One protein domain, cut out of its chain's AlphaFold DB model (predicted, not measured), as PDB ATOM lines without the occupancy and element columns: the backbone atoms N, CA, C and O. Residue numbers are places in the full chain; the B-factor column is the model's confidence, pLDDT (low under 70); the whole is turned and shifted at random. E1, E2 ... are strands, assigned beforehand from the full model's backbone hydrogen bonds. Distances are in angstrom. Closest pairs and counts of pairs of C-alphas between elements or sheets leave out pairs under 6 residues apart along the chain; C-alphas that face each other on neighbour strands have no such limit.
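Overview. This is residues 12 to 89 of the 195 residues of an uncharacterized protein of Armillaria gallica (UniProt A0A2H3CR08). There is little regular structure: a small sheet, E4 - E3 - E5, makes one half, and a long loop with the short strands E1 and E2 makes the other. The 78 printed residues hold five named strands, E1 to E5 in chain order, with 18 residues, and no named helix: all strand. The sheet is antiparallel; the whole is compact, radius of gyration of the C-alphas 11.8 A, spanning 27 by 26 by 21 A.

Along the chain. E3, residues 53 to 57, is 13.0 A long, from C-alpha 53 at (12.143, -26.597, -40.426). E4 is residues 62 to 64; E5, residues 85 to 88, is 10.0 A long, ending at (13.486, -30.833, -41.829). E1 is residues 12 to 14, E2 residues 46 to 48.

Arrangement. E3 and E5 are antiparallel at 138 degrees, with N 56 and O 85 2.8 A apart. E3 and E4 form a hairpin, N 64 and O 55 2.7 A apart. E1 and E2 pair with no named strand; their closest C-alphas, Cys 14 and His 46, are 4.3 A apart.

Size, cuts and confidence. The printed part has no cut. Links E1 to E2 and E4 to E5 are long. Residues 18 to 20, 66 to 77 and 80 to 81 have pLDDT under 70.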
ATOM      1  N   GLY A  12      24.708 -19.551 -38.036       83.44
ATOM      2  CA  GLY A  12      26.021 -20.078 -38.358       83.44
ATOM      3  C   GLY A  12      26.527 -19.664 -39.730       83.44
ATOM      4  O   GLY A  12      26.337 -18.530 -40.174       83.44
ATOM      5  N   GLN A  13      27.208 -20.615 -40.362       87.81
ATOM      6  CA  GLN A  13      27.906 -20.455 -41.628       87.81
ATOM      7  C   GLN A  13      26.965 -20.045 -42.770       87.81
ATOM      8  O   GLN A  13      25.824 -20.507 -42.844       87.81
ATOM      9  N   CYS A  14      27.471 -19.195 -43.666       87.75
ATOM     10  CA  CYS A  14      26.831 -18.883 -44.937       87.75
ATOM     11  C   CYS A  14      26.938 -20.074 -45.894       87.75
ATOM     12  O   CYS A  14      28.029 -20.596 -46.114       87.75
ATOM     13  N   VAL A  15      25.815 -20.483 -46.477       84.88
ATOM     14  CA  VAL A  15      25.743 -21.566 -47.470       84.88
ATOM     15  C   VAL A  15      25.500 -21.044 -48.885       84.88
ATOM     16  O   VAL A  15      25.314 -21.834 -49.803       84.88
ATOM     17  N   GLU A  16      25.488 -19.725 -49.077       82.00
ATOM     18  CA  GLU A  16      25.327 -19.125 -50.397       82.00
ATOM     19  C   GLU A  16      26.635 -19.173 -51.196       82.00
ATOM     20  O   GLU A  16      27.747 -19.076 -50.660       82.00
ATOM     21  N   HIS A  17      26.475 -19.352 -52.505       78.44
ATOM     22  CA  HIS A  17      27.561 -19.439 -53.468       78.44
ATOM     23  C   HIS A  17      27.597 -18.149 -54.282       78.44
ATOM     24  O   HIS A  17      26.565 -17.680 -54.758       78.44
ATOM     25  N   THR A  18      28.785 -17.601 -54.497       69.06
ATOM     26  CA  THR A  18      29.001 -16.484 -55.421       69.06
ATOM     27  C   THR A  18      30.003 -16.948 -56.466       69.06
ATOM     28  O   THR A  18      31.095 -17.380 -56.115       69.06
ATOM     29  N   ASP A  19      29.610 -16.936 -57.740       64.88
ATOM     30  CA  ASP A  19      30.468 -17.310 -58.873       64.88
ATOM     31  C   ASP A  19      31.191 -18.662 -58.704       64.88
ATOM     32  O   ASP A  19      32.380 -18.793 -58.984       64.88
ATOM     33  N   HIS A  20      30.462 -19.692 -58.257       62.66
ATOM     34  CA  HIS A  20      30.965 -21.049 -57.963       62.66
ATOM     35  C   HIS A  20      31.906 -21.163 -56.749       62.66
ATOM     36  O   HIS A  20      32.340 -22.268 -56.420       62.66
ATOM     37  N   ALA A  21      32.184 -20.066 -56.042       77.75
ATOM     38  CA  ALA A  21      32.903 -20.078 -54.777       77.75
ATOM     39  C   ALA A  21      31.927 -20.085 -53.592       77.75
ATOM     40  O   ALA A  21      30.945 -19.342 -53.559       77.75
ATOM     41  N   PHE A  22      32.215 -20.921 -52.594       82.50
ATOM     42  CA  PHE A  22      31.498 -20.898 -51.321       82.50
ATOM     43  C   PHE A  22      31.896 -19.664 -50.516       82.50
ATOM     44  O   PHE A  22      33.081 -19.336 -50.404       82.50
ATOM     45  N   CYS A  23      30.916 -19.016 -49.889       88.25
ATOM     46  CA  CYS A  23      31.202 -17.976 -48.916       88.25
ATOM     47  C   CYS A  23      31.914 -18.569 -47.685       88.25
ATOM     48  O   CYS A  23      31.444 -19.528 -47.077       88.25
ATOM     49  N   LEU A  24      33.041 -17.976 -47.276       89.00
ATOM     50  CA  LEU A  24      33.810 -18.414 -46.095       89.00
ATOM     51  C   LEU A  24      33.291 -17.814 -44.778       89.00
ATOM     52  O   LEU A  24      33.924 -17.940 -43.728       89.00
ATOM     53  N   CYS A  25      32.152 -17.128 -44.825       90.19
ATOM     54  CA  CYS A  25      31.544 -16.501 -43.666       90.19
ATOM     55  C   CYS A  25      31.060 -17.570 -42.680       90.19
ATOM     56  O   CYS A  25      30.129 -18.322 -42.963       90.19
ATOM     57  N   SER A  26      31.692 -17.641 -41.509       87.81
ATOM     58  CA  SER A  26      31.412 -18.667 -40.499       87.81
ATOM     59  C   SER A  26      30.236 -18.329 -39.579       87.81
ATOM     60  O   SER A  26      29.758 -19.206 -38.858       87.81
ATOM     61  N   ARG A  27      29.769 -17.074 -39.570       87.19
ATOM     62  CA  ARG A  27      28.703 -16.612 -38.672       87.19
ATOM     63  C   ARG A  27      27.964 -15.403 -39.226       87.19
ATOM     64  O   ARG A  27      28.563 -14.548 -39.870       87.19
ATOM     65  N   PHE A  28      26.677 -15.278 -38.904       85.62
ATOM     66  CA  PHE A  28      25.932 -14.052 -39.184       85.62
ATOM     67  C   PHE A  28      26.403 -12.882 -38.325       85.62
ATOM     68  O   PHE A  28      26.264 -12.895 -37.101       85.62
ATOM     69  N   PHE A  29      26.885 -11.842 -38.997       86.50
ATOM     70  CA  PHE A  29      27.156 -10.539 -38.410       86.50
ATOM     71  C   PHE A  29      26.326  -9.496 -39.155       86.50
ATOM     72  O   PHE A  29      26.634  -9.248 -40.323       86.50
ATOM     73  N   PRO A  30      25.285  -8.913 -38.530       82.06
ATOM     74  CA  PRO A  30      24.413  -7.963 -39.208       82.06
ATOM     75  C   PRO A  30      25.213  -6.756 -39.706       82.06
ATOM     76  O   PRO A  30      26.031  -6.190 -38.976       82.06
ATOM     77  N   ALA A  31      24.981  -6.378 -40.961       83.75
ATOM     78  CA  ALA A  31      25.479  -5.150 -41.559       83.75
ATOM     79  C   ALA A  31      24.643  -3.946 -41.075       83.75
ATOM     80  O   ALA A  31      23.879  -4.034 -40.114       83.75
ATOM     81  N   ARG A  32      24.785  -2.784 -41.733       80.75
ATOM     82  CA  ARG A  32      23.932  -1.612 -41.439       80.75
ATOM     83  C   ARG A  32      22.444  -1.919 -41.631       80.75
ATOM     84  O   ARG A  32      21.621  -1.360 -40.916       80.75
ATOM     85  N   ASP A  33      22.135  -2.793 -42.582       75.88
ATOM     86  CA  ASP A  33      20.830  -3.422 -42.724       75.88
ATOM     87  C   ASP A  33      20.834  -4.748 -41.946       75.88
ATOM     88  O   ASP A  33      21.666  -5.624 -42.197       75.88
ATOM     89  N   ALA A  34      19.909  -4.887 -40.993       75.88
ATOM     90  CA  ALA A  34      19.798  -6.052 -40.120       75.88
ATOM     91  C   ALA A  34      19.458  -7.351 -40.874       75.88
ATOM     92  O   ALA A  34      19.600  -8.437 -40.309       75.88
ATOM     93  N   HIS A  35      19.030  -7.252 -42.135       78.12
ATOM     94  CA  HIS A  35      18.707  -8.392 -42.990       78.12
ATOM     95  C   HIS A  35      19.893  -8.910 -43.805       78.12
ATOM     96  O   HIS A  35      19.772  -9.961 -44.433       78.12
ATOM     97  N   TYR A  36      21.042  -8.232 -43.766       82.06
ATOM     98  CA  TYR A  36      22.244  -8.625 -44.500       82.06
ATOM     99  C   TYR A  36      23.412  -8.869 -43.559       82.06
ATOM    100  O   TYR A  36      23.569  -8.207 -42.534       82.06
ATOM    101  N   CYS A  37      24.260  -9.823 -43.919       86.50
ATOM    102  CA  CYS A  37      25.520 -10.055 -43.244       86.50
ATOM    103  C   CYS A  37      26.614  -9.125 -43.792       86.50
ATOM    104  O   CYS A  37      26.569  -8.686 -44.939       86.50
ATOM    105  N   THR A  38      27.666  -8.892 -43.009       88.81
ATOM    106  CA  THR A  38      28.916  -8.261 -43.473       88.81
ATOM    107  C   THR A  38      29.580  -8.966 -44.666       88.81
ATOM    108  O   THR A  38      30.349  -8.325 -45.377       88.81
ATOM    109  N   CYS A  39      29.267 -10.241 -44.931       88.38
ATOM    110  CA  CYS A  39      29.698 -10.936 -46.150       88.38
ATOM    111  C   CYS A  39      28.883 -10.565 -47.403       88.38
ATOM    112  O   CYS A  39      29.184 -11.058 -48.482       88.38
ATOM    113  N   GLY A  40      27.861  -9.714 -47.267       86.31
ATOM    114  CA  GLY A  40      26.987  -9.263 -48.352       86.31
ATOM    115  C   GLY A  40      25.768 -10.154 -48.601       86.31
ATOM    116  O   GLY A  40      24.846  -9.731 -49.292       86.31
ATOM    117  N   HIS A  41      25.720 -11.352 -48.012       84.31
ATOM    118  CA  HIS A  41      24.610 -12.295 -48.178       84.31
ATOM    119  C   HIS A  41      23.461 -12.019 -47.208       84.31
ATOM    120  O   HIS A  41      23.662 -11.511 -46.100       84.31
ATOM    121  N   GLY A  42      22.243 -12.354 -47.634       79.38
ATOM    122  CA  GLY A  42      21.040 -12.162 -46.829       79.38
ATOM    123  C   GLY A  42      21.022 -13.064 -45.594       79.38
ATOM    124  O   GLY A  42      21.642 -14.123 -45.560       79.38
ATOM    125  N   ILE A  43      20.258 -12.685 -44.572       79.06
ATOM    126  CA  ILE A  43      20.142 -13.447 -43.322       79.06
ATOM    127  C   ILE A  43      19.745 -14.910 -43.569       79.06
ATOM    128  O   ILE A  43      20.245 -15.805 -42.887       79.06
ATOM    129  N   HIS A  44      18.909 -15.166 -44.579       79.12
ATOM    130  CA  HIS A  44      18.449 -16.500 -44.965       79.12
ATOM    131  C   HIS A  44      19.524 -17.389 -45.593       79.12
ATOM    132  O   HIS A  44      19.324 -18.595 -45.622       79.12
ATOM    133  N   ALA A  45      20.661 -16.836 -46.017       81.00
ATOM    134  CA  ALA A  45      21.803 -17.605 -46.506       81.00
ATOM    135  C   ALA A  45      22.605 -18.279 -45.387       81.00
ATOM    136  O   ALA A  45      23.514 -19.058 -45.657       81.00
ATOM    137  N   HIS A  46      22.332 -17.946 -44.126       86.12
ATOM    138  CA  HIS A  46      23.076 -18.463 -42.989       86.12
ATOM    139  C   HIS A  46      22.292 -19.550 -42.260       86.12
ATOM    140  O   HIS A  46      21.101 -19.377 -41.985       86.12
ATOM    141  N   ILE A  47      22.990 -20.628 -41.889       85.19
ATOM    142  CA  ILE A  47      22.417 -21.761 -41.154       85.19
ATOM    143  C   ILE A  47      21.749 -21.273 -39.870       85.19
ATOM    144  O   ILE A  47      22.370 -20.585 -39.069       85.19
ATOM    145  N   ASP A  48      20.514 -21.689 -39.626       82.50
ATOM    146  CA  ASP A  48      19.855 -21.552 -38.330       82.50
ATOM    147  C   ASP A  48      19.926 -22.886 -37.584       82.50
ATOM    148  O   ASP A  48      19.383 -23.881 -38.053       82.50
ATOM    149  N   TYR A  49      20.602 -22.934 -36.435       80.69
ATOM    150  CA  TYR A  49      20.726 -24.165 -35.645       80.69
ATOM    151  C   TYR A  49      19.501 -24.460 -34.765       80.69
ATOM    152  O   TYR A  49      19.385 -25.573 -34.244       80.69
ATOM    153  N   ILE A  50      18.603 -23.483 -34.585       76.25
ATOM    154  CA  ILE A  50      17.431 -23.567 -33.705       76.25
ATOM    155  C   ILE A  50      16.227 -24.126 -34.461       76.25
ATOM    156  O   ILE A  50      15.539 -25.021 -33.958       76.25
ATOM    157  N   SER A  51      15.964 -23.592 -35.656       77.50
ATOM    158  CA  SER A  51      14.745 -23.903 -36.404       77.50
ATOM    159  C   SER A  51      14.652 -25.384 -36.747       77.50
ATOM    160  O   SER A  51      15.609 -26.007 -37.204       77.50
ATOM    161  N   THR A  52      13.479 -25.967 -36.519       80.19
ATOM    162  CA  THR A  52      13.205 -27.376 -36.839       80.19
ATOM    163  C   THR A  52      13.017 -27.600 -38.332       80.19
ATOM    164  O   THR A  52      13.325 -28.678 -38.839       80.19
ATOM    165  N   VAL A  53      12.523 -26.576 -39.020       80.81
ATOM    166  CA  VAL A  53      12.143 -26.597 -40.426       80.81
ATOM    167  C   VAL A  53      12.836 -25.445 -41.139       80.81
ATOM    168  O   VAL A  53      13.035 -24.376 -40.568       80.81
ATOM    169  N   VAL A  54      13.208 -25.683 -42.390       82.25
ATOM    170  CA  VAL A  54      13.711 -24.671 -43.323       82.25
ATOM    171  C   VAL A  54      12.915 -24.760 -44.616       82.25
ATOM    172  O   VAL A  54      12.341 -25.800 -44.932       82.25
ATOM    173  N   HIS A  55      12.873 -23.671 -45.368       82.31
ATOM    174  CA  HIS A  55      12.146 -23.607 -46.628       82.31
ATOM    175  C   HIS A  55      13.112 -23.854 -47.780       82.31
ATOM    176  O   HIS A  55      14.002 -23.051 -48.027       82.31
ATOM    177  N   HIS A  56      12.953 -24.969 -48.480       82.81
ATOM    178  CA  HIS A  56      13.768 -25.320 -49.635       82.81
ATOM    179  C   HIS A  56      13.017 -25.003 -50.926       82.81
ATOM    180  O   HIS A  56      11.888 -25.453 -51.104       82.81
ATOM    181  N   CYS A  57      13.629 -24.254 -51.838       82.25
ATOM    182  CA  CYS A  57      13.091 -24.030 -53.176       82.25
ATOM    183  C   CYS A  57      13.605 -25.122 -54.124       82.25
ATOM    184  O   CYS A  57      14.794 -25.112 -54.452       82.25
ATOM    185  N   PRO A  58      12.752 -26.031 -54.633       78.56
ATOM    186  CA  PRO A  58      13.203 -27.085 -55.543       78.56
ATOM    187  C   PRO A  58      13.772 -26.551 -56.861       78.56
ATOM    188  O   PRO A  58      14.658 -27.169 -57.440       78.56
ATOM    189  N   ALA A  59      13.281 -25.399 -57.330       77.25
ATOM    190  CA  ALA A  59      13.707 -24.816 -58.599       77.25
ATOM    191  C   ALA A  59      15.134 -24.250 -58.544       77.25
ATOM    192  O   ALA A  59      15.879 -24.345 -59.516       77.25
ATOM    193  N   THR A  60      15.523 -23.671 -57.406       73.38
ATOM    194  CA  THR A  60      16.800 -22.953 -57.255       73.38
ATOM    195  C   THR A  60      17.768 -23.634 -56.292       73.38
ATOM    196  O   THR A  60      18.885 -23.158 -56.127       73.38
ATOM    197  N   HIS A  61      17.359 -24.740 -55.657       71.50
ATOM    198  CA  HIS A  61      18.092 -25.426 -54.583       71.50
ATOM    199  C   HIS A  61      18.444 -24.508 -53.401       71.50
ATOM    200  O   HIS A  61      19.331 -24.797 -52.599       71.50
ATOM    201  N   CYS A  62      17.741 -23.383 -53.286       75.50
ATOM    202  CA  CYS A  62      17.923 -22.442 -52.202       75.50
ATOM    203  C   CYS A  62      17.319 -23.007 -50.917       75.50
ATOM    204  O   CYS A  62      16.236 -23.594 -50.942       75.50
ATOM    205  N   VAL A  63      17.998 -22.793 -49.792       74.69
ATOM    206  CA  VAL A  63      17.482 -23.101 -48.459       74.69
ATOM    207  C   VAL A  63      17.348 -21.794 -47.693       74.69
ATOM    208  O   VAL A  63      18.340 -21.166 -47.339       74.69
ATOM    209  N   ALA A  64      16.112 -21.398 -47.421       73.56
ATOM    210  CA  ALA A  64      15.790 -20.274 -46.572       73.56
ATOM    211  C   ALA A  64      15.587 -20.756 -45.136       73.56
ATOM    212  O   ALA A  64      14.580 -21.378 -44.783       73.56
ATOM    213  N   TYR A  65      16.551 -20.432 -44.284       70.31
ATOM    214  CA  TYR A  65      16.413 -20.578 -42.843       70.31
ATOM    215  C   TYR A  65      15.545 -19.417 -42.363       70.31
ATOM    216  O   TYR A  65      16.040 -18.307 -42.152       70.31
ATOM    217  N   VAL A  66      14.233 -19.609 -42.315       64.12
ATOM    218  CA  VAL A  66      13.254 -18.594 -41.905       64.12
ATOM    219  C   VAL A  66      12.902 -18.806 -40.434       64.12
ATOM    220  O   VAL A  66      12.596 -19.924 -40.036       64.12
ATOM    221  N   GLN A  67      12.912 -17.727 -39.648       55.84
ATOM    222  CA  GLN A  67      12.152 -17.645 -38.399       55.84
ATOM    223  C   GLN A  67      11.054 -16.611 -38.626       55.84
ATOM    224  O   GLN A  67      11.382 -15.459 -38.899       55.84
ATOM    225  N   ASP A  68       9.794 -17.049 -38.592       53.09
ATOM    226  CA  ASP A  68       8.578 -16.223 -38.632       53.09
ATOM    227  C   ASP A  68       8.597 -15.024 -39.608       53.09
ATOM    228  O   ASP A  68       8.027 -13.971 -39.310       53.09
ATOM    229  N   THR A  69       9.230 -15.132 -40.787       51.78
ATOM    230  CA  THR A  69       9.083 -14.084 -41.805       51.78
ATOM    231  C   THR A  69       7.754 -14.258 -42.543       51.78
ATOM    232  O   THR A  69       7.370 -15.384 -42.873       51.78
ATOM    233  N   PRO A  70       7.024 -13.158 -42.811       56.66
ATOM    234  CA  PRO A  70       5.799 -13.206 -43.600       56.66
ATOM    235  C   PRO A  70       6.047 -13.924 -44.929       56.66
ATOM    236  O   PRO A  70       7.045 -13.645 -45.593       56.66
ATOM    237  N   GLN A  71       5.116 -14.787 -45.353       58.81
ATOM    238  CA  GLN A  71       5.188 -15.552 -46.615       58.81
ATOM    239  C   GLN A  71       5.392 -14.678 -47.870       58.81
ATOM    240  O   GLN A  71       5.696 -15.184 -48.947       58.81
ATOM    241  N   THR A  72       5.219 -13.364 -47.735       52.41
ATOM    242  CA  THR A  72       5.393 -12.356 -48.780       52.41
ATOM    243  C   THR A  72       6.826 -11.833 -48.913       52.41
ATOM    244  O   THR A  72       7.088 -11.073 -49.844       52.41
ATOM    245  N   GLN A  73       7.755 -12.170 -48.009       60.91
ATOM    246  CA  GLN A  73       9.159 -11.798 -48.193       60.91
ATOM    247  C   GLN A  73       9.792 -12.633 -49.308       60.91
ATOM    248  O   GLN A  73       9.563 -13.838 -49.415       60.91
ATOM    249  N   GLN A  74      10.582 -11.973 -50.155       62.81
ATOM    250  CA  GLN A  74      11.353 -12.654 -51.187       62.81
ATOM    251  C   GLN A  74      12.483 -13.438 -50.521       62.81
ATOM    252  O   GLN A  74      13.204 -12.912 -49.671       62.81
ATOM    253  N   CYS A  75      12.633 -14.701 -50.906       68.31
ATOM    254  CA  CYS A  75      13.810 -15.477 -50.546       68.31
ATOM    255  C   CYS A  75      15.056 -14.901 -51.248       68.31
ATOM    256  O   CYS A  75      14.935 -14.190 -52.244       68.31
ATOM    257  N   THR A  76      16.264 -15.239 -50.785       66.38
ATOM    258  CA  THR A  76      17.520 -14.880 -51.470       66.38
ATOM    259  C   THR A  76      17.572 -15.388 -52.914       66.38
ATOM    260  O   THR A  76      18.235 -14.781 -53.747       66.38
ATOM    261  N   CYS A  77      16.809 -16.431 -53.255       68.94
ATOM    262  CA  CYS A  77      16.642 -16.886 -54.637       68.94
ATOM    263  C   CYS A  77      15.643 -16.069 -55.475       68.94
ATOM    264  O   CYS A  77      15.291 -16.495 -56.574       68.94
ATOM    265  N   ALA A  78      15.147 -14.942 -54.957       71.44
ATOM    266  CA  ALA A  78      14.108 -14.087 -55.539       71.44
ATOM    267  C   ALA A  78      12.745 -14.770 -55.791       71.44
ATOM    268  O   ALA A  78      11.804 -14.112 -56.233       71.44
ATOM    269  N   ALA A  79      12.598 -16.060 -55.467       70.06
ATOM    270  CA  ALA A  79      11.311 -16.743 -55.487       70.06
ATOM    271  C   ALA A  79      10.486 -16.389 -54.233       70.06
ATOM    272  O   ALA A  79      11.054 -16.198 -53.145       70.06
ATOM    273  N   PRO A  80       9.148 -16.313 -54.344       69.44
ATOM    274  CA  PRO A  80       8.286 -16.149 -53.183       69.44
ATOM    275  C   PRO A  80       8.414 -17.361 -52.251       69.44
ATOM    276  O   PRO A  80       8.599 -18.498 -52.694       69.44
ATOM    277  N   LEU A  81       8.271 -17.146 -50.939       69.38
ATOM    278  CA  LEU A  81       8.335 -18.242 -49.959       69.38
ATOM    279  C   LEU A  81       7.259 -19.317 -50.195       69.38
ATOM    280  O   LEU A  81       7.462 -20.463 -49.810       69.38
ATOM    281  N   ASN A  82       6.157 -18.984 -50.876       72.62
ATOM    282  CA  ASN A  82       5.106 -19.942 -51.233       72.62
ATOM    283  C   ASN A  82       5.559 -21.007 -52.255       72.62
ATOM    284  O   ASN A  82       4.970 -22.082 -52.311       72.62
ATOM    285  N   ASP A  83       6.633 -20.745 -53.008       78.56
ATOM    286  CA  ASP A  83       7.252 -21.712 -53.931       78.56
ATOM    287  C   ASP A  83       8.291 -22.610 -53.233       78.56
ATOM    288  O   ASP A  83       8.990 -23.405 -53.870       78.56
ATOM    289  N   HIS A  84       8.433 -22.472 -51.912       82.25
ATOM    290  CA  HIS A  84       9.349 -23.271 -51.116       82.25
ATOM    291  C   HIS A  84       8.599 -24.360 -50.358       82.25
ATOM    292  O   HIS A  84       7.567 -24.129 -49.731       82.25
ATOM    293  N   VAL A  85       9.189 -25.549 -50.329       86.19
ATOM    294  CA  VAL A  85       8.712 -26.657 -49.509       86.19
ATOM    295  C   VAL A  85       9.390 -26.623 -48.146       86.19
ATOM    296  O   VAL A  85      10.607 -26.475 -48.036       86.19
ATOM    297  N   ALA A  86       8.600 -26.762 -47.087       84.69
ATOM    298  CA  ALA A  86       9.118 -26.958 -45.741       84.69
ATOM    299  C   ALA A  86       9.828 -28.321 -45.654       84.69
ATOM    300  O   ALA A  86       9.213 -29.360 -45.894       84.69
ATOM    301  N   ILE A  87      11.111 -28.324 -45.295       85.00
ATOM    302  CA  ILE A  87      11.904 -29.534 -45.057       85.00
ATOM    303  C   ILE A  87      12.476 -29.524 -43.642       85.00
ATOM    304  O   ILE A  87      12.676 -28.467 -43.043       85.00
ATOM    305  N   VAL A  88      12.769 -30.710 -43.105       85.62
ATOM    306  CA  VAL A  88      13.486 -30.833 -41.829       85.62
ATOM    307  C   VAL A  88      14.845 -30.163 -41.969       85.62
ATOM    308  O   VAL A  88      15.583 -30.451 -42.908       85.62
ATOM    309  N   ASN A  89      15.177 -29.285 -41.028       84.56
ATOM    310  CA  ASN A  89      16.472 -28.629 -41.008       84.56
ATOM    311  C   ASN A  89      17.591 -29.654 -40.736       84.56
ATOM    312  O   ASN A  89      17.680 -30.157 -39.611       84.56
TER     313      ASN A  89